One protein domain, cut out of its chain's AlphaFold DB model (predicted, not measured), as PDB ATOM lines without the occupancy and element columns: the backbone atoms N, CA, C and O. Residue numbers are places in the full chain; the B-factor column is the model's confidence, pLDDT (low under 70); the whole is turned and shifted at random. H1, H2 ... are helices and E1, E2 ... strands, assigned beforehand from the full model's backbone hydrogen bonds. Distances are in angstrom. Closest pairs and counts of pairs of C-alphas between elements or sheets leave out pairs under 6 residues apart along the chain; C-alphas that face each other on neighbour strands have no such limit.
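What this domain is: This is residues 98 to 221 of the 439 residues of an uncharacterized protein of Armatimonadetes bacterium (UniProt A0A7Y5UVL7). One seven-strand sheet curls like part of a barrel and folds back on itself, a leaf of E2, E3 and E1 facing a leaf of E5, E6 and E7, with E4 as the hinge. H1 covers the outside of the first leaf, H3 lies beyond the second, and H2 sits near E4 and H4 beside E2. The 124 printed residues, class mixed, hold four named helices and seven named strands, in the order E1 H1 E2 E3 H2 E4 E5 H3 E6 E7 H4; the mixed sheet's order is E2 E3 E1 E4 E5 E6 E7. The whole is compact, radius of gyration of the C-alphas 13.9 A, spanning 39 by 30 by 24 A.

How they stand to each other: E1, residues 105 to 110, is antiparallel to E3, residues 140 to 146 (N 108 to O 143, 2.7 A), and to E4, residues 162 to 167 (N 107 to O 165, 2.8 A). H1, residues 113 to 125, is on the sheet at a height of 9.2 A, over E3 and E1; its closest C-alphas to E3 are Arg 113 and Arg 140, 6.4 A. E2, residues 131 to 137, makes a hairpin with E3 (N 134 to O 142, 2.8 A). E1, H1, E2 form a split strand-helix-strand unit, its parallel strands not neighbours, with a right-handed crossover; so do E3, H2, E4. H2, residues 150 to 157, only grazes the sheet. E4 and E5, residues 174 to 177, make a hairpin (N 166 to O 176, 3.0 A). E5, H3 and E6, residues 197 to 201, form a strand-helix-strand unit of parallel neighbours, crossover left-handed (N 175 to O 199, 2.8 A). H3, residues 185 to 191, only grazes the sheet. E6 and E7, residues 207 to 211, make a hairpin (N 198 to O 210, 2.8 A). H4, residues 217 to 220, lies over none of the strands. Every O i to N i+4 pair is within hydrogen-bond range in H1 and H2; H3 has 0 of 3, but 3 of 4 O i to N i+3 pairs; H4 is too short for one.

Where its parts are: E1 begins at C-alpha 105, (6.059, -6.142, 15.267), and measures 16.2 A; H1 18.2 A, E2 19.0 A, E3 19.8 A, E4 16.6 A. H4 ends at C-alpha 220, (5.977, -25.361, 22.255).

The domain as a whole: The C-alphas farthest apart are those of Met 125 and Leu 190, 39.6 A. The printed part has no cut, and no link is long. Residues 192 to 193 are under 70 in pLDDT.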
ATOM      1  N   TRP A  98      14.765   2.045   4.887       91.19
ATOM      2  CA  TRP A  98      13.713   2.456   5.815       91.19
ATOM      3  C   TRP A  98      14.094   3.748   6.547       91.19
ATOM      4  O   TRP A  98      15.182   3.846   7.112       91.19
ATOM      5  N   SER A  99      13.179   4.719   6.577       86.31
ATOM      6  CA  SER A  99      13.358   6.021   7.240       86.31
ATOM      7  C   SER A  99      12.420   6.253   8.433       86.31
ATOM      8  O   SER A  99      12.469   7.315   9.053       86.31
ATOM      9  N   GLY A 100      11.556   5.288   8.762       85.81
ATOM     10  CA  GLY A 100      10.568   5.414   9.834       85.81
ATOM     11  C   GLY A 100      11.061   4.967  11.215       85.81
ATOM     12  O   GLY A 100      12.219   4.595  11.420       85.81
ATOM     13  N   SER A 101      10.154   4.993  12.194       85.56
ATOM     14  CA  SER A 101      10.416   4.508  13.553       85.56
ATOM     15  C   SER A 101      10.570   2.980  13.597       85.56
ATOM     16  O   SER A 101      10.263   2.267  12.640       85.56
ATOM     17  N   SER A 102      11.088   2.454  14.713       83.44
ATOM     18  CA  SER A 102      11.171   1.000  14.909       83.44
ATOM     19  C   SER A 102       9.765   0.386  14.928       83.44
ATOM     20  O   SER A 102       8.924   0.863  15.695       83.44
ATOM     21  N   PRO A 103       9.506  -0.678  14.153       87.25
ATOM     22  CA  PRO A 103       8.190  -1.292  14.107       87.25
ATOM     23  C   PRO A 103       7.837  -1.983  15.424       87.25
ATOM     24  O   PRO A 103       8.696  -2.541  16.111       87.25
ATOM     25  N   ALA A 104       6.544  -1.971  15.751       91.38
ATOM     26  CA  ALA A 104       6.010  -2.654  16.925       91.38
ATOM     27  C   ALA A 104       6.052  -4.183  16.782       91.38
ATOM     28  O   ALA A 104       6.112  -4.885  17.784       91.38
ATOM     29  N   VAL A 105       6.036  -4.706  15.555       95.12
ATOM     30  CA  VAL A 105       6.059  -6.142  15.267       95.12
ATOM     31  C   VAL A 105       7.289  -6.463  14.433       95.12
ATOM     32  O   VAL A 105       7.562  -5.795  13.438       95.12
ATOM     33  N   VAL A 106       8.019  -7.500  14.832       95.56
ATOM     34  CA  VAL A 106       9.181  -8.012  14.102       95.56
ATOM     35  C   VAL A 106       8.969  -9.491  13.826       95.56
ATOM     36  O   VAL A 106       8.497 -10.234  14.683       95.56
ATOM     37  N   PHE A 107       9.320  -9.921  12.625       96.81
ATOM     38  CA  PHE A 107       9.367 -11.321  12.243       96.81
ATOM     39  C   PHE A 107      10.825 -11.769  12.177       96.81
ATOM     40  O   PHE A 107      11.678 -11.062  11.651       96.81
ATOM     41  N   VAL A 108      11.123 -12.941  12.716       97.56
ATOM     42  CA  VAL A 108      12.473 -13.496  12.799       97.56
ATOM     43  C   VAL A 108      12.473 -14.833  12.070       97.56
ATOM     44  O   VAL A 108      11.854 -15.794  12.530       97.56
ATOM     45  N   ARG A 109      13.129 -14.901  10.912       97.19
ATOM     46  CA  ARG A 109      13.353 -16.153  10.182       97.19
ATOM     47  C   ARG A 109      14.582 -16.835  10.765       97.19
ATOM     48  O   ARG A 109      15.623 -16.208  10.928       97.19
ATOM     49  N   LEU A 110      14.438 -18.110  11.090       97.56
ATOM     50  CA  LEU A 110      15.395 -18.886  11.869       97.56
ATOM     51  C   LEU A 110      15.765 -20.137  11.083       97.56
ATOM     52  O   LEU A 110      14.888 -20.920  10.707       97.56
ATOM     53  N   ALA A 111      17.060 -20.315  10.834       96.81
ATOM     54  CA  ALA A 111      17.575 -21.393   9.996       96.81
ATOM     55  C   ALA A 111      17.514 -22.777  10.663       96.81
ATOM     56  O   ALA A 111      17.510 -23.785   9.961       96.81
ATOM     57  N   THR A 112      17.475 -22.839  11.998       96.81
ATOM     58  CA  THR A 112      17.534 -24.100  12.749       96.81
ATOM     59  C   THR A 112      16.591 -24.109  13.949       96.81
ATOM     60  O   THR A 112      16.146 -23.070  14.451       96.81
ATOM     61  N   ARG A 113      16.319 -25.316  14.456       95.06
ATOM     62  CA  ARG A 113      15.509 -25.530  15.660       95.06
ATOM     63  C   ARG A 113      16.206 -25.000  16.911       95.06
ATOM     64  O   ARG A 113      15.545 -24.539  17.839       95.06
ATOM     65  N   GLU A 114      17.528 -25.074  16.942       95.62
ATOM     66  CA  GLU A 114      18.374 -24.583  18.025       95.62
ATOM     67  C   GLU A 114      18.269 -23.060  18.130       95.62
ATOM     68  O   GLU A 114      17.972 -22.555  19.213       95.62
ATOM     69  N   LEU A 115      18.385 -22.352  16.999       96.62
ATOM     70  CA  LEU A 115      18.189 -20.902  16.942       96.62
ATOM     71  C   LEU A 115      16.773 -20.519  17.374       96.62
ATOM     72  O   LEU A 115      16.603 -19.596  18.164       96.62
ATOM     73  N   PHE A 116      15.751 -21.261  16.936       96.50
ATOM     74  CA  PHE A 116      14.379 -21.029  17.393       96.50
ATOM     75  C   PHE A 116      14.231 -21.119  18.913       96.50
ATOM     76  O   PHE A 116      13.629 -20.234  19.524       96.50
ATOM     77  N   ARG A 117      14.820 -22.142  19.544       94.88
ATOM     78  CA  ARG A 117      14.803 -22.291  21.007       94.88
ATOM     79  C   ARG A 117      15.540 -21.154  21.707       94.88
ATOM     80  O   ARG A 117      15.031 -20.640  22.701       94.88
ATOM     81  N   GLU A 118      16.719 -20.775  21.218       95.12
ATOM     82  CA  GLU A 118      17.502 -19.685  21.807       95.12
ATOM     83  C   GLU A 118      16.746 -18.355  21.727       95.12
ATOM     84  O   GLU A 118      16.598 -17.669  22.739       95.12
ATOM     85  N   VAL A 119      16.229 -18.022  20.546       95.25
ATOM     86  CA  VAL A 119      15.517 -16.769  20.273       95.25
ATOM     87  C   VAL A 119      14.231 -16.684  21.091       95.25
ATOM     88  O   VAL A 119      14.012 -15.680  21.769       95.25
ATOM     89  N   ALA A 120      13.421 -17.747  21.118       95.00
ATOM     90  CA  ALA A 120      12.212 -17.790  21.940       95.00
ATOM     91  C   ALA A 120      12.535 -17.650  23.437       95.00
ATOM     92  O   ALA A 120      11.912 -16.850  24.133       95.00
ATOM     93  N   ARG A 121      13.552 -18.370  23.934       94.25
ATOM     94  CA  ARG A 121      13.988 -18.278  25.336       94.25
ATOM     95  C   ARG A 121      14.467 -16.872  25.689       94.25
ATOM     96  O   ARG A 121      14.087 -16.359  26.736       94.25
ATOM     97  N   ALA A 122      15.299 -16.260  24.850       95.06
ATOM     98  CA  ALA A 122      15.826 -14.922  25.089       95.06
ATOM     99  C   ALA A 122      14.705 -13.869  25.129       95.06
ATOM    100  O   ALA A 122      14.719 -13.007  26.005       95.06
ATOM    101  N   SER A 123      13.706 -13.978  24.246       94.31
ATOM    102  CA  SER A 123      12.508 -13.131  24.282       94.31
ATOM    103  C   SER A 123      11.699 -13.321  25.570       94.31
ATOM    104  O   SER A 123      11.405 -12.335  26.244       94.31
ATOM    105  N   LEU A 124      11.418 -14.571  25.968       92.75
ATOM    106  CA  LEU A 124      10.693 -14.875  27.212       92.75
ATOM    107  C   LEU A 124      11.437 -14.368  28.455       92.75
ATOM    108  O   LEU A 124      10.821 -13.827  29.368       92.75
ATOM    109  N   MET A 125      12.770 -14.488  28.488       91.69
ATOM    110  CA  MET A 125      13.597 -13.986  29.594       91.69
ATOM    111  C   MET A 125      13.539 -12.463  29.752       91.69
ATOM    112  O   MET A 125      13.751 -11.963  30.854       91.69
ATOM    113  N   LEU A 126      13.246 -11.725  28.677       93.69
ATOM    114  CA  LEU A 126      13.016 -10.279  28.721       93.69
ATOM    115  C   LEU A 126      11.544  -9.915  28.978       93.69
ATOM    116  O   LEU A 126      11.176  -8.750  28.845       93.69
ATOM    117  N   GLY A 127      10.702 -10.892  29.331       91.56
ATOM    118  CA  GLY A 127       9.279 -10.689  29.591       91.56
ATOM    119  C   GLY A 127       8.444 -10.466  28.330       91.56
ATOM    120  O   GLY A 127       7.328  -9.969  28.432       91.56
ATOM    121  N   ASN A 128       8.967 -10.801  27.145       93.00
ATOM    122  CA  ASN A 128       8.190 -10.751  25.915       93.00
ATOM    123  C   ASN A 128       7.502 -12.100  25.682       93.00
ATOM    124  O   ASN A 128       8.120 -13.057  25.218       93.00
ATOM    125  N   ASP A 129       6.220 -12.154  26.020       92.38
ATOM    126  CA  ASP A 129       5.349 -13.319  25.891       92.38
ATOM    127  C   ASP A 129       4.478 -13.305  24.628       92.38
ATOM    128  O   ASP A 129       3.887 -14.323  24.269       92.38
ATOM    129  N   LYS A 130       4.416 -12.180  23.911       96.12
ATOM    130  CA  LYS A 130       3.580 -12.009  22.716       96.12
ATOM    131  C   LYS A 130       4.293 -12.506  21.468       96.12
ATOM    132  O   LYS A 130       4.699 -11.731  20.594       96.12
ATOM    133  N   MET A 131       4.435 -13.824  21.385       96.62
ATOM    134  CA  MET A 131       5.097 -14.490  20.271       96.62
ATOM    135  C   MET A 131       4.211 -15.533  19.603       96.62
ATOM    136  O   MET A 131       3.510 -16.303  20.253       96.62
ATOM    137  N   ARG A 132       4.301 -15.597  18.276       96.75
ATOM    138  CA  ARG A 132       3.693 -16.658  17.472       96.75
ATOM    139  C   ARG A 132       4.696 -17.181  16.460       96.75
ATOM    140  O   ARG A 132       5.574 -16.434  16.044       96.75
ATOM    141  N   TYR A 133       4.577 -18.428  16.030       96.75
ATOM    142  CA  TYR A 133       5.528 -19.035  15.104       96.75
ATOM    143  C   TYR A 133       4.841 -19.771  13.952       96.75
ATOM    144  O   TYR A 133       3.728 -20.267  14.082       96.75
ATOM    145  N   LEU A 134       5.532 -19.858  12.818       95.81
ATOM    146  CA  LEU A 134       5.148 -20.640  11.647       95.81
ATOM    147  C   LEU A 134       6.316 -21.578  11.289       95.81
ATOM    148  O   LEU A 134       7.417 -21.090  11.013       95.81
ATOM    149  N   PRO A 135       6.135 -22.911  11.309       94.75
ATOM    150  CA  PRO A 135       7.157 -23.842  10.837       94.75
ATOM    151  C   PRO A 135       7.290 -23.766   9.311       94.75
ATOM    152  O   PRO A 135       6.293 -23.815   8.598       94.75
ATOM    153  N   LEU A 136       8.523 -23.687   8.805       93.25
ATOM    154  CA  LEU A 136       8.817 -23.566   7.367       93.25
ATOM    155  C   LEU A 136       9.328 -24.876   6.738       93.25
ATOM    156  O   LEU A 136       9.727 -24.889   5.577       93.25
ATOM    157  N   GLY A 137       9.340 -25.971   7.508       89.19
ATOM    158  CA  GLY A 137       9.958 -27.243   7.124       89.19
ATOM    159  C   GLY A 137      11.460 -27.296   7.430       89.19
ATOM    160  O   GLY A 137      12.085 -26.279   7.715       89.19
ATOM    161  N   GLU A 138      12.039 -28.504   7.429       90.69
ATOM    162  CA  GLU A 138      13.488 -28.738   7.631       90.69
ATOM    163  C   GLU A 138      14.067 -28.121   8.923       90.69
ATOM    164  O   GLU A 138      15.246 -27.792   9.002       90.69
ATOM    165  N   GLY A 139      13.232 -27.932   9.950       90.06
ATOM    166  CA  GLY A 139      13.644 -27.296  11.205       90.06
ATOM    167  C   GLY A 139      13.801 -25.772  11.134       90.06
ATOM    168  O   GLY A 139      14.316 -25.187  12.084       90.06
ATOM    169  N   ARG A 140      13.341 -25.128  10.054       94.31
ATOM    170  CA  ARG A 140      13.277 -23.668   9.910       94.31
ATOM    171  C   ARG A 140      11.970 -23.112  10.466       94.31
ATOM    172  O   ARG A 140      10.921 -23.754  10.383       94.31
ATOM    173  N   TYR A 141      12.027 -21.894  10.993       96.38
ATOM    174  CA  TYR A 141      10.888 -21.236  11.634       96.38
ATOM    175  C   TYR A 141      10.804 -19.761  11.252       96.38
ATOM    176  O   TYR A 141      11.820 -19.108  11.030       96.38
ATOM    177  N   LEU A 142       9.587 -19.228  11.221       97.31
ATOM    178  CA  LEU A 142       9.319 -17.797  11.219       97.31
ATOM    179  C   LEU A 142       8.646 -17.437  12.544       97.31
ATOM    180  O   LEU A 142       7.543 -17.901  12.815       97.31
ATOM    181  N   LEU A 143       9.302 -16.635  13.373       97.19
ATOM    182  CA  LEU A 143       8.801 -16.200  14.674       97.19
ATOM    183  C   LEU A 143       8.323 -14.747  14.588       97.19
ATOM    184  O   LEU A 143       9.121 -13.846  14.366       97.19
ATOM    185  N   ARG A 144       7.031 -14.506  14.789       96.62
ATOM    186  CA  ARG A 144       6.446 -13.177  14.976       96.62
ATOM    187  C   ARG A 144       6.568 -12.778  16.444       96.62
ATOM    188  O   ARG A 144       6.052 -13.483  17.307       96.62
ATOM    189  N   VAL A 145       7.185 -11.635  16.711       96.50
ATOM    190  CA  VAL A 145       7.407 -11.086  18.053       96.50
ATOM    191  C   VAL A 145       6.834  -9.672  18.119       96.50
ATOM    192  O   VAL A 145       7.261  -8.789  17.370       96.50
ATOM    193  N   GLU A 146       5.874  -9.435  19.013       95.75
ATOM    194  CA  GLU A 146       5.379  -8.082  19.299       95.75
ATOM    195  C   GLU A 146       6.259  -7.420  20.359       95.75
ATOM    196  O   GLU A 146       6.515  -7.994  21.409       95.75
ATOM    197  N   GLY A 147       6.745  -6.208  20.109       94.06
ATOM    198  CA  GLY A 147       7.586  -5.476  21.054       94.06
ATOM    199  C   GLY A 147       8.980  -6.082  21.228       94.06
ATOM    200  O   GLY A 147       9.506  -6.105  22.341       94.06
ATOM    201  N   LEU A 148       9.593  -6.598  20.154       95.12
ATOM    202  CA  LEU A 148      10.950  -7.147  20.227       95.12
ATOM    203  C   LEU A 148      11.931  -6.099  20.777       95.12
ATOM    204  O   LEU A 148      11.999  -4.987  20.251       95.12
ATOM    205  N   SER A 149      12.702  -6.440  21.813       94.25
ATOM    206  CA  SER A 149      13.578  -5.479  22.494       94.25
ATOM    207  C   SER A 149      14.687  -4.954  21.575       94.25
ATOM    208  O   SER A 149      15.222  -5.680  20.738       94.25
ATOM    209  N   ALA A 150      15.078  -3.686  21.752       92.88
ATOM    210  CA  ALA A 150      16.166  -3.092  20.971       92.88
ATOM    211  C   ALA A 150      17.486  -3.869  21.118       92.88
ATOM    212  O   ALA A 150      18.207  -4.034  20.139       92.88
ATOM    213  N   PHE A 151      17.749  -4.405  22.313       93.69
ATOM    214  CA  PHE A 151      18.908  -5.248  22.591       93.69
ATOM    215  C   PHE A 151      18.927  -6.523  21.737       93.69
ATOM    216  O   PHE A 151      19.940  -6.819  21.109       93.69
ATOM    217  N   LEU A 152      17.810  -7.261  21.666       95.00
ATOM    218  CA  LEU A 152      17.737  -8.483  20.857       95.00
ATOM    219  C   LEU A 152      17.792  -8.178  19.359       95.00
ATOM    220  O   LEU A 152      18.423  -8.922  18.616       95.00
ATOM    221  N   ARG A 153      17.202  -7.058  18.919       93.75
ATOM    222  CA  ARG A 153      17.316  -6.603  17.524       93.75
ATOM    223  C   ARG A 153      18.760  -6.343  17.117       93.75
ATOM    224  O   ARG A 153      19.144  -6.719  16.017       93.75
ATOM    225  N   GLU A 154      19.536  -5.696  17.982       92.88
ATOM    226  CA  GLU A 154      20.954  -5.447  17.715       92.88
ATOM    227  C   GLU A 154      21.747  -6.755  17.733       92.88
ATOM    228  O   GLU A 154      22.474  -7.029  16.787       92.88
ATOM    229  N   LYS A 155      21.533  -7.606  18.751       94.12
ATOM    230  CA  LYS A 155      22.198  -8.914  18.862       94.12
ATOM    231  C   LYS A 155      21.982  -9.772  17.610       94.12
ATOM    232  O   LYS A 155      22.919 -10.396  17.133       94.12
ATOM    233  N   TRP A 156      20.755  -9.828  17.098       95.12
ATOM    234  CA  TRP A 156      20.387 -10.734  16.006       95.12
ATOM    235  C   TRP A 156      20.579 -10.163  14.605       95.12
ATOM    236  O   TRP A 156      20.358 -10.889  13.640       95.12
ATOM    237  N   ARG A 157      20.963  -8.889  14.464       90.94
ATOM    238  CA  ARG A 157      21.171  -8.278  13.142       90.94
ATOM    239  C   ARG A 157      22.232  -9.024  12.332       90.94
ATOM    240  O   ARG A 157      22.042  -9.211  11.134       90.94
ATOM    241  N   ASP A 158      23.302  -9.433  13.006       90.44
ATOM    242  CA  ASP A 158      24.486 -10.035  12.392       90.44
ATOM    243  C   ASP A 158      24.639 -11.526  12.746       90.44
ATOM    244  O   ASP A 158      25.655 -12.143  12.429       90.44
ATOM    245  N   GLU A 159      23.637 -12.119  13.404       95.81
ATOM    246  CA  GLU A 159      23.676 -13.515  13.842       95.81
ATOM    247  C   GLU A 159      23.458 -14.465  12.646       95.81
ATOM    248  O   GLU A 159      22.406 -14.413  11.994       95.81
ATOM    249  N   PRO A 160      24.408 -15.368  12.338       96.56
ATOM    250  CA  PRO A 160      24.269 -16.291  11.220       96.56
ATOM    251  C   PRO A 160      23.025 -17.178  11.339       96.56
ATOM    252  O   PRO A 160      22.798 -17.852  12.339       96.56
ATOM    253  N   GLY A 161      22.223 -17.221  10.273       95.44
ATOM    254  CA  GLY A 161      20.993 -18.015  10.240       95.44
ATOM    255  C   GLY A 161      19.796 -17.361  10.935       95.44
ATOM    256  O   GLY A 161      18.741 -17.994  11.025       95.44
ATOM    257  N   VAL A 162      19.934 -16.111  11.383       97.19
ATOM    258  CA  VAL A 162      18.827 -15.273  11.843       97.19
ATOM    259  C   VAL A 162      18.629 -14.131  10.859       97.19
ATOM    260  O   VAL A 162      19.556 -13.408  10.515       97.19
ATOM    261  N   GLU A 163      17.397 -13.952  10.398       96.56
ATOM    262  CA  GLU A 163      17.046 -12.832   9.535       96.56
ATOM    263  C   GLU A 163      15.832 -12.106  10.089       96.56
ATOM    264  O   GLU A 163      14.792 -12.703  10.377       96.56
ATOM    265  N   LEU A 164      15.975 -10.793  10.231       96.69
ATOM    266  CA  LEU A 164      14.928  -9.926  10.735       96.69
ATOM    267  C   LEU A 164      14.113  -9.365   9.574       96.69
ATOM    268  O   LEU A 164      14.654  -8.848   8.595       96.69
ATOM    269  N   PHE A 165      12.802  -9.424   9.739       96.44
ATOM    270  CA  PHE A 165      11.807  -8.862   8.850       96.44
ATOM    271  C   PHE A 165      10.822  -8.030   9.656       96.44
ATOM    272  O   PHE A 165      10.674  -8.186  10.868       96.44
ATOM    273  N   TRP A 166      10.104  -7.159   8.975       95.06
ATOM    274  CA  TRP A 166       9.052  -6.366   9.580       95.06
ATOM    275  C   TRP A 166       7.903  -6.210   8.585       95.06
ATOM    276  O   TRP A 166       8.134  -6.266   7.371       95.06
ATOM    277  N   PRO A 167       6.659  -6.118   9.075       93.06
ATOM    278  CA  PRO A 167       5.514  -5.998   8.192       93.06
ATOM    279  C   PRO A 167       5.568  -4.641   7.490       93.06
ATOM    280  O   PRO A 167       5.818  -3.620   8.131       93.06
ATOM    281  N   ILE A 168       5.370  -4.641   6.170       91.12
ATOM    282  CA  ILE A 168       5.407  -3.412   5.360       91.12
ATOM    283  C   ILE A 168       4.290  -2.444   5.784       91.12
ATOM    284  O   ILE A 168       4.467  -1.230   5.747       91.12
ATOM    285  N   ASP A 169       3.164  -3.003   6.215       86.81
ATOM    286  CA  ASP A 169       2.020  -2.313   6.803       86.81
ATOM    287  C   ASP A 169       1.494  -3.165   7.974       86.81
ATOM    288  O   ASP A 169       1.617  -4.391   7.891       86.81
ATOM    289  N   PRO A 170       0.951  -2.586   9.067       81.00
ATOM    290  CA  PRO A 170       0.547  -3.338  10.259       81.00
ATOM    291  C   PRO A 170      -0.384  -4.526   9.992       81.00
ATOM    292  O   PRO A 170      -0.267  -5.540  10.686       81.00
ATOM    293  N   ASP A 171      -1.249  -4.415   8.981       80.12
ATOM    294  CA  ASP A 171      -2.219  -5.449   8.613       80.12
ATOM    295  C   ASP A 171      -1.740  -6.313   7.433       80.12
ATOM    296  O   ASP A 171      -2.362  -7.317   7.077       80.12
ATOM    297  N   SER A 172      -0.599  -5.964   6.832       83.19
ATOM    298  CA  SER A 172      -0.043  -6.681   5.694       83.19
ATOM    299  C   SER A 172       0.739  -7.922   6.113       83.19
ATOM    300  O   SER A 172       1.555  -7.931   7.037       83.19
ATOM    301  N   ARG A 173       0.543  -8.992   5.340       87.69
ATOM    302  CA  ARG A 173       1.340 -10.225   5.415       87.69
ATOM    303  C   ARG A 173       2.580 -10.190   4.527       87.69
ATOM    304  O   ARG A 173       3.281 -11.197   4.415       87.69
ATOM    305  N   ALA A 174       2.851  -9.048   3.899       92.06
ATOM    306  CA  ALA A 174       4.087  -8.799   3.183       92.06
ATOM    307  C   ALA A 174       5.147  -8.242   4.142       92.06
ATOM    308  O   ALA A 174       4.944  -7.236   4.825       92.06
ATOM    309  N   LEU A 175       6.283  -8.929   4.203       95.12
ATOM    310  CA  LEU A 175       7.360  -8.704   5.153       95.12
ATOM    311  C   LEU A 175       8.607  -8.231   4.405       95.12
ATOM    312  O   LEU A 175       9.122  -8.947   3.546       95.12
ATOM    313  N   ALA A 176       9.111  -7.051   4.753       95.44
ATOM    314  CA  ALA A 176      10.355  -6.518   4.208       95.44
ATOM    315  C   ALA A 176      11.554  -6.898   5.095       95.44
ATOM    316  O   ALA A 176      11.389  -7.027   6.313       95.44
ATOM    317  N   PRO A 177      12.769  -7.046   4.532       95.88
ATOM    318  CA  PRO A 177      13.979  -7.223   5.323       95.88
ATOM    319  C   PRO A 177      14.219  -6.034   6.250       95.88
ATOM    320  O   PRO A 177      13.918  -4.884   5.922       95.88
ATOM    321  N   TRP A 178      14.835  -6.295   7.396       93.69
ATOM    322  CA  TRP A 178      15.178  -5.252   8.352       93.69
ATOM    323  C   TRP A 178      16.072  -4.164   7.741       93.69
ATOM    324  O   TRP A 178      17.116  -4.450   7.142       93.69
ATOM    325  N   GLY A 179      15.662  -2.908   7.937       93.00
ATOM    326  CA  GLY A 179      16.326  -1.717   7.403       93.00
ATOM    327  C   GLY A 179      15.908  -1.337   5.979       93.00
ATOM    328  O   GLY A 179      16.369  -0.314   5.478       93.00
ATOM    329  N   LEU A 180      15.034  -2.117   5.340       95.25
ATOM    330  CA  LEU A 180      14.497  -1.842   4.010       95.25
ATOM    331  C   LEU A 180      12.974  -1.709   4.062       95.25
ATOM    332  O   LEU A 180      12.326  -2.341   4.890       95.25
ATOM    333  N   SER A 181      12.396  -0.923   3.162       94.00
ATOM    334  CA  SER A 181      10.956  -0.758   2.996       94.00
ATOM    335  C   SER A 181      10.537  -0.932   1.544       94.00
ATOM    336  O   SER A 181      11.330  -0.777   0.610       94.00
ATOM    337  N   PHE A 182       9.263  -1.269   1.363       94.38
ATOM    338  CA  PHE A 182       8.634  -1.303   0.055       94.38
ATOM    339  C   PHE A 182       7.917   0.035  -0.192       94.38
ATOM    340  O   PHE A 182       7.002   0.374   0.558       94.38
ATOM    341  N   PRO A 183       8.315   0.824  -1.204       93.75
ATOM    342  CA  PRO A 183       7.871   2.214  -1.347       93.75
ATOM    343  C   PRO A 183       6.435   2.402  -1.869       93.75
ATOM    344  O   PRO A 183       5.953   3.538  -1.872       93.75
ATOM    345  N   LEU A 184       5.776   1.330  -2.325       93.12
ATOM    346  CA  LEU A 184       4.444   1.337  -2.954       93.12
ATOM    347  C   LEU A 184       3.454   0.461  -2.174       93.12
ATOM    348  O   LEU A 184       2.839  -0.461  -2.710       93.12
ATOM    349  N   VAL A 185       3.367   0.709  -0.866       89.94
ATOM    350  CA  VAL A 185       2.560  -0.073   0.090       89.94
ATOM    351  C   VAL A 185       1.091  -0.172  -0.333       89.94
ATOM    352  O   VAL A 185       0.485  -1.233  -0.221       89.94
ATOM    353  N   ASP A 186       0.541   0.906  -0.884       89.06
ATOM    354  CA  ASP A 186      -0.830   1.009  -1.390       89.06
ATOM    355  C   ASP A 186      -1.132   0.006  -2.514       89.06
ATOM    356  O   ASP A 186      -2.248  -0.505  -2.614       89.06
ATOM    357  N   LYS A 187      -0.124  -0.352  -3.316       89.31
ATOM    358  CA  LYS A 187      -0.262  -1.304  -4.425       89.31
ATOM    359  C   LYS A 187      -0.155  -2.770  -3.971       89.31
ATOM    360  O   LYS A 187      -0.462  -3.671  -4.750       89.31
ATOM    361  N   LEU A 188       0.206  -3.043  -2.710       85.88
ATOM    362  CA  LEU A 188       0.270  -4.412  -2.169       85.88
ATOM    363  C   LEU A 188      -1.097  -5.083  -2.042       85.88
ATOM    364  O   LEU A 188      -1.157  -6.311  -2.014       85.88
ATOM    365  N   GLN A 189      -2.186  -4.311  -2.025       81.19
ATOM    366  CA  GLN A 189      -3.552  -4.850  -2.011       81.19
ATOM    367  C   GLN A 189      -3.831  -5.774  -3.210       81.19
ATOM    368  O   GLN A 189      -4.708  -6.629  -3.151       81.19
ATOM    369  N   LEU A 190      -3.048  -5.648  -4.287       75.81
ATOM    370  CA  LEU A 190      -3.119  -6.510  -5.466       75.81
ATOM    371  C   LEU A 190      -2.614  -7.943  -5.209       75.81
ATOM    372  O   LEU A 190      -2.900  -8.835  -6.006       75.81
ATOM    373  N   LEU A 191      -1.878  -8.169  -4.115       70.75
ATOM    374  CA  LEU A 191      -1.394  -9.484  -3.674       70.75
ATOM    375  C   LEU A 191      -2.335 -10.167  -2.674       70.75
ATOM    376  O   LEU A 191      -2.042 -11.283  -2.239       70.75
ATOM    377  N   SER A 192      -3.435  -9.511  -2.296       62.94
ATOM    378  CA  SER A 192      -4.399 -10.008  -1.317       62.94
ATOM    379  C   SER A 192      -5.226 -11.154  -1.899       62.94
ATOM    380  O   SER A 192      -6.301 -10.961  -2.462       62.94
ATOM    381  N   GLY A 193      -4.712 -12.371  -1.765       64.88
ATOM    382  CA  GLY A 193      -5.428 -13.604  -2.043       64.88
ATOM    383  C   GLY A 193      -4.955 -14.657  -1.056       64.88
ATOM    384  O   GLY A 193      -3.797 -15.052  -1.115       64.88
ATOM    385  N   ASP A 194      -5.855 -15.083  -0.170       73.31
ATOM    386  CA  ASP A 194      -5.638 -16.036   0.927       73.31
ATOM    387  C   ASP A 194      -4.997 -15.447   2.206       73.31
ATOM    388  O   ASP A 194      -3.804 -15.146   2.281       73.31
ATOM    389  N   ASP A 195      -5.810 -15.374   3.266       75.38
ATOM    390  CA  ASP A 195      -5.417 -14.985   4.627       75.38
ATOM    391  C   ASP A 195      -4.430 -15.969   5.280       75.38
ATOM    392  O   ASP A 195      -4.057 -15.794   6.435       75.38
ATOM    393  N   SER A 196      -4.002 -17.034   4.607       80.62
ATOM    394  CA  SER A 196      -2.971 -17.953   5.100       80.62
ATOM    395  C   SER A 196      -1.586 -17.706   4.500       80.62
ATOM    396  O   SER A 196      -0.628 -18.380   4.890       80.62
ATOM    397  N   LEU A 197      -1.449 -16.740   3.587       87.88
ATOM    398  CA  LEU A 197      -0.234 -16.553   2.803       87.88
ATOM    399  C   LEU A 197       0.584 -15.343   3.281       87.88
ATOM    400  O   LEU A 197       0.084 -14.231   3.419       87.88
ATOM    401  N   PHE A 198       1.869 -15.573   3.546       89.56
ATOM    402  CA  PHE A 198       2.867 -14.544   3.827       89.56
ATOM    403  C   PHE A 198       3.776 -14.357   2.620       89.56
ATOM    404  O   PHE A 198       4.188 -15.325   1.981       89.56
ATOM    405  N   TRP A 199       4.147 -13.110   2.360       92.88
ATOM    406  CA  TRP A 199       5.093 -12.744   1.315       92.88
ATOM    407  C   TRP A 199       6.370 -12.221   1.956       92.88
ATOM    408  O   TRP A 199       6.355 -11.178   2.598       92.88
ATOM    409  N   LEU A 200       7.481 -12.933   1.803       93.88
ATOM    410  CA  LEU A 200       8.787 -12.471   2.264       93.88
ATOM    411  C   LEU A 200       9.527 -11.850   1.094       93.88
ATOM    412  O   LEU A 200       9.816 -12.536   0.114       93.88
ATOM    413  N   LEU A 201       9.851 -10.569   1.221       94.50
ATOM    414  CA  LEU A 201      10.725  -9.876   0.293       94.50
ATOM    415  C   LEU A 201      12.161 -10.149   0.742       94.50
ATOM    416  O   LEU A 201      12.511  -9.896   1.891       94.50
ATOM    417  N   GLU A 202      12.989 -10.698  -0.134       92.56
ATOM    418  CA  GLU A 202      14.405 -10.941   0.122       92.56
ATOM    419  C   GLU A 202      15.236  -9.704  -0.266       92.56
ATOM    420  O   GLU A 202      14.785  -8.827  -1.007       92.56
ATOM    421  N   ARG A 203      16.462  -9.588   0.263       91.06
ATOM    422  CA  ARG A 203      17.329  -8.414   0.019       91.06
ATOM    423  C   ARG A 203      17.705  -8.232  -1.455       91.06
ATOM    424  O   ARG A 203      17.990  -7.112  -1.863       91.06
ATOM    425  N   ASP A 204      17.703  -9.309  -2.236       88.31
ATOM    426  CA  ASP A 204      17.937  -9.291  -3.686       88.31
ATOM    427  C   ASP A 204      16.691  -8.858  -4.491       88.31
ATOM    428  O   ASP A 204      16.741  -8.727  -5.714       88.31
ATOM    429  N   GLY A 205      15.572  -8.595  -3.809       86.50
ATOM    430  CA  GLY A 205      14.298  -8.207  -4.402       86.50
ATOM    431  C   GLY A 205      13.418  -9.384  -4.814       86.50
ATOM    432  O   GLY A 205      12.336  -9.150  -5.346       86.50
ATOM    433  N   ARG A 206      13.830 -10.637  -4.576       90.56
ATOM    434  CA  ARG A 206      12.967 -11.797  -4.818       90.56
ATOM    435  C   ARG A 206      11.873 -11.899  -3.767       90.56
ATOM    436  O   ARG A 206      12.046 -11.505  -2.619       90.56
ATOM    437  N   TRP A 207      10.749 -12.477  -4.165       92.25
ATOM    438  CA  TRP A 207       9.609 -12.707  -3.290       92.25
ATOM    439  C   TRP A 207       9.458 -14.202  -3.041       92.25
ATOM    440  O   TRP A 207       9.471 -15.002  -3.977       92.25
ATOM    441  N   ARG A 208       9.285 -14.588  -1.779       92.12
ATOM    442  CA  ARG A 208       8.997 -15.965  -1.378       92.12
ATOM    443  C   ARG A 208       7.647 -16.024  -0.680       92.12
ATOM    444  O   ARG A 208       7.420 -15.315   0.296       92.12
ATOM    445  N   GLN A 209       6.776 -16.905  -1.154       91.88
ATOM    446  CA  GLN A 209       5.521 -17.212  -0.479       91.88
ATOM    447  C   GLN A 209       5.759 -18.220   0.645       91.88
ATOM    448  O   GLN A 209       6.470 -19.208   0.452       91.88
ATOM    449  N   LEU A 210       5.141 -17.989   1.797       91.81
ATOM    450  CA  LEU A 210       5.025 -18.963   2.877       91.81
ATOM    451  C   LEU A 210       3.547 -19.158   3.187       91.81
ATOM    452  O   LEU A 210       2.812 -18.182   3.309       91.81
ATOM    453  N   GLN A 211       3.120 -20.403   3.347       91.19
ATOM    454  CA  GLN A 211       1.729 -20.729   3.638       91.19
ATOM    455  C   GLN A 211       1.602 -21.322   5.039       91.19
ATOM    456  O   GLN A 211       2.388 -22.186   5.428       91.19
ATOM    457  N   GLY A 212       0.591 -20.875   5.781       89.94
ATOM    458  CA  GLY A 212       0.177 -21.479   7.039       89.94
ATOM    459  C   GLY A 212      -0.295 -20.468   8.080       89.94
ATOM    460  O   GLY A 212      -0.224 -19.251   7.907       89.94
ATOM    461  N   ALA A 213      -0.789 -20.997   9.195       90.81
ATOM    462  CA  ALA A 213      -1.220 -20.198  10.331       90.81
ATOM    463  C   ALA A 213      -0.088 -20.052  11.354       90.81
ATOM    464  O   ALA A 213       0.677 -20.983  11.605       90.81
ATOM    465  N   LEU A 214      -0.010 -18.869  11.960       93.25
ATOM    466  CA  LEU A 214       0.867 -18.621  13.095       93.25
ATOM    467  C   LEU A 214       0.289 -19.306  14.342       93.25
ATOM    468  O   LEU A 214      -0.791 -18.932  14.796       93.25
ATOM    469  N   ALA A 215       1.020 -20.272  14.891       94.75
ATOM    470  CA  ALA A 215       0.710 -20.952  16.144       94.75
ATOM    471  C   ALA A 215       1.263 -20.176  17.349       94.75
ATOM    472  O   ALA A 215       2.239 -19.432  17.219       94.75
ATOM    473  N   ASP A 216       0.657 -20.337  18.524       95.19
ATOM    474  CA  ASP A 216       1.113 -19.660  19.741       95.19
ATOM    475  C   ASP A 216       2.416 -20.286  20.273       95.19
ATOM    476  O   ASP A 216       2.562 -21.510  20.277       95.19
ATOM    477  N   ILE A 217       3.380 -19.471  20.726       92.94
ATOM    478  CA  ILE A 217       4.660 -19.982  21.242       92.94
ATOM    479  C   ILE A 217       4.476 -20.960  22.411       92.94
ATOM    480  O   ILE A 217       5.253 -21.910  22.533       92.94
ATOM    481  N   TYR A 218       3.439 -20.777  23.233       89.81
ATOM    482  CA  TYR A 218       3.169 -21.610  24.403       89.81
ATOM    483  C   TYR A 218       2.789 -23.049  24.046       89.81
ATOM    484  O   TYR A 218       3.026 -23.947  24.848       89.81
ATOM    485  N   GLU A 219       2.339 -23.316  22.816       89.19
ATOM    486  CA  GLU A 219       2.158 -24.688  22.317       89.19
ATOM    487  C   GLU A 219       3.481 -25.473  22.232       89.19
ATOM    488  O   GLU A 219       3.488 -26.694  22.064       89.19
ATOM    489  N   ARG A 220       4.627 -24.781  22.311       84.81
ATOM    490  CA  ARG A 220       5.977 -25.361  22.255       84.81
ATOM    491  C   ARG A 220       6.801 -25.121  23.515       84.81
ATOM    492  O   ARG A 220       7.947 -25.575  23.559       84.81
ATOM    493  N   VAL A 221       6.254 -24.431  24.513       83.25
ATOM    494  CA  VAL A 221       6.917 -24.230  25.802       83.25
ATOM    495  C   VAL A 221       6.529 -25.377  26.724       83.25
ATOM    496  O   VAL A 221       5.400 -25.466  27.191       83.25
TER     497      VAL A 221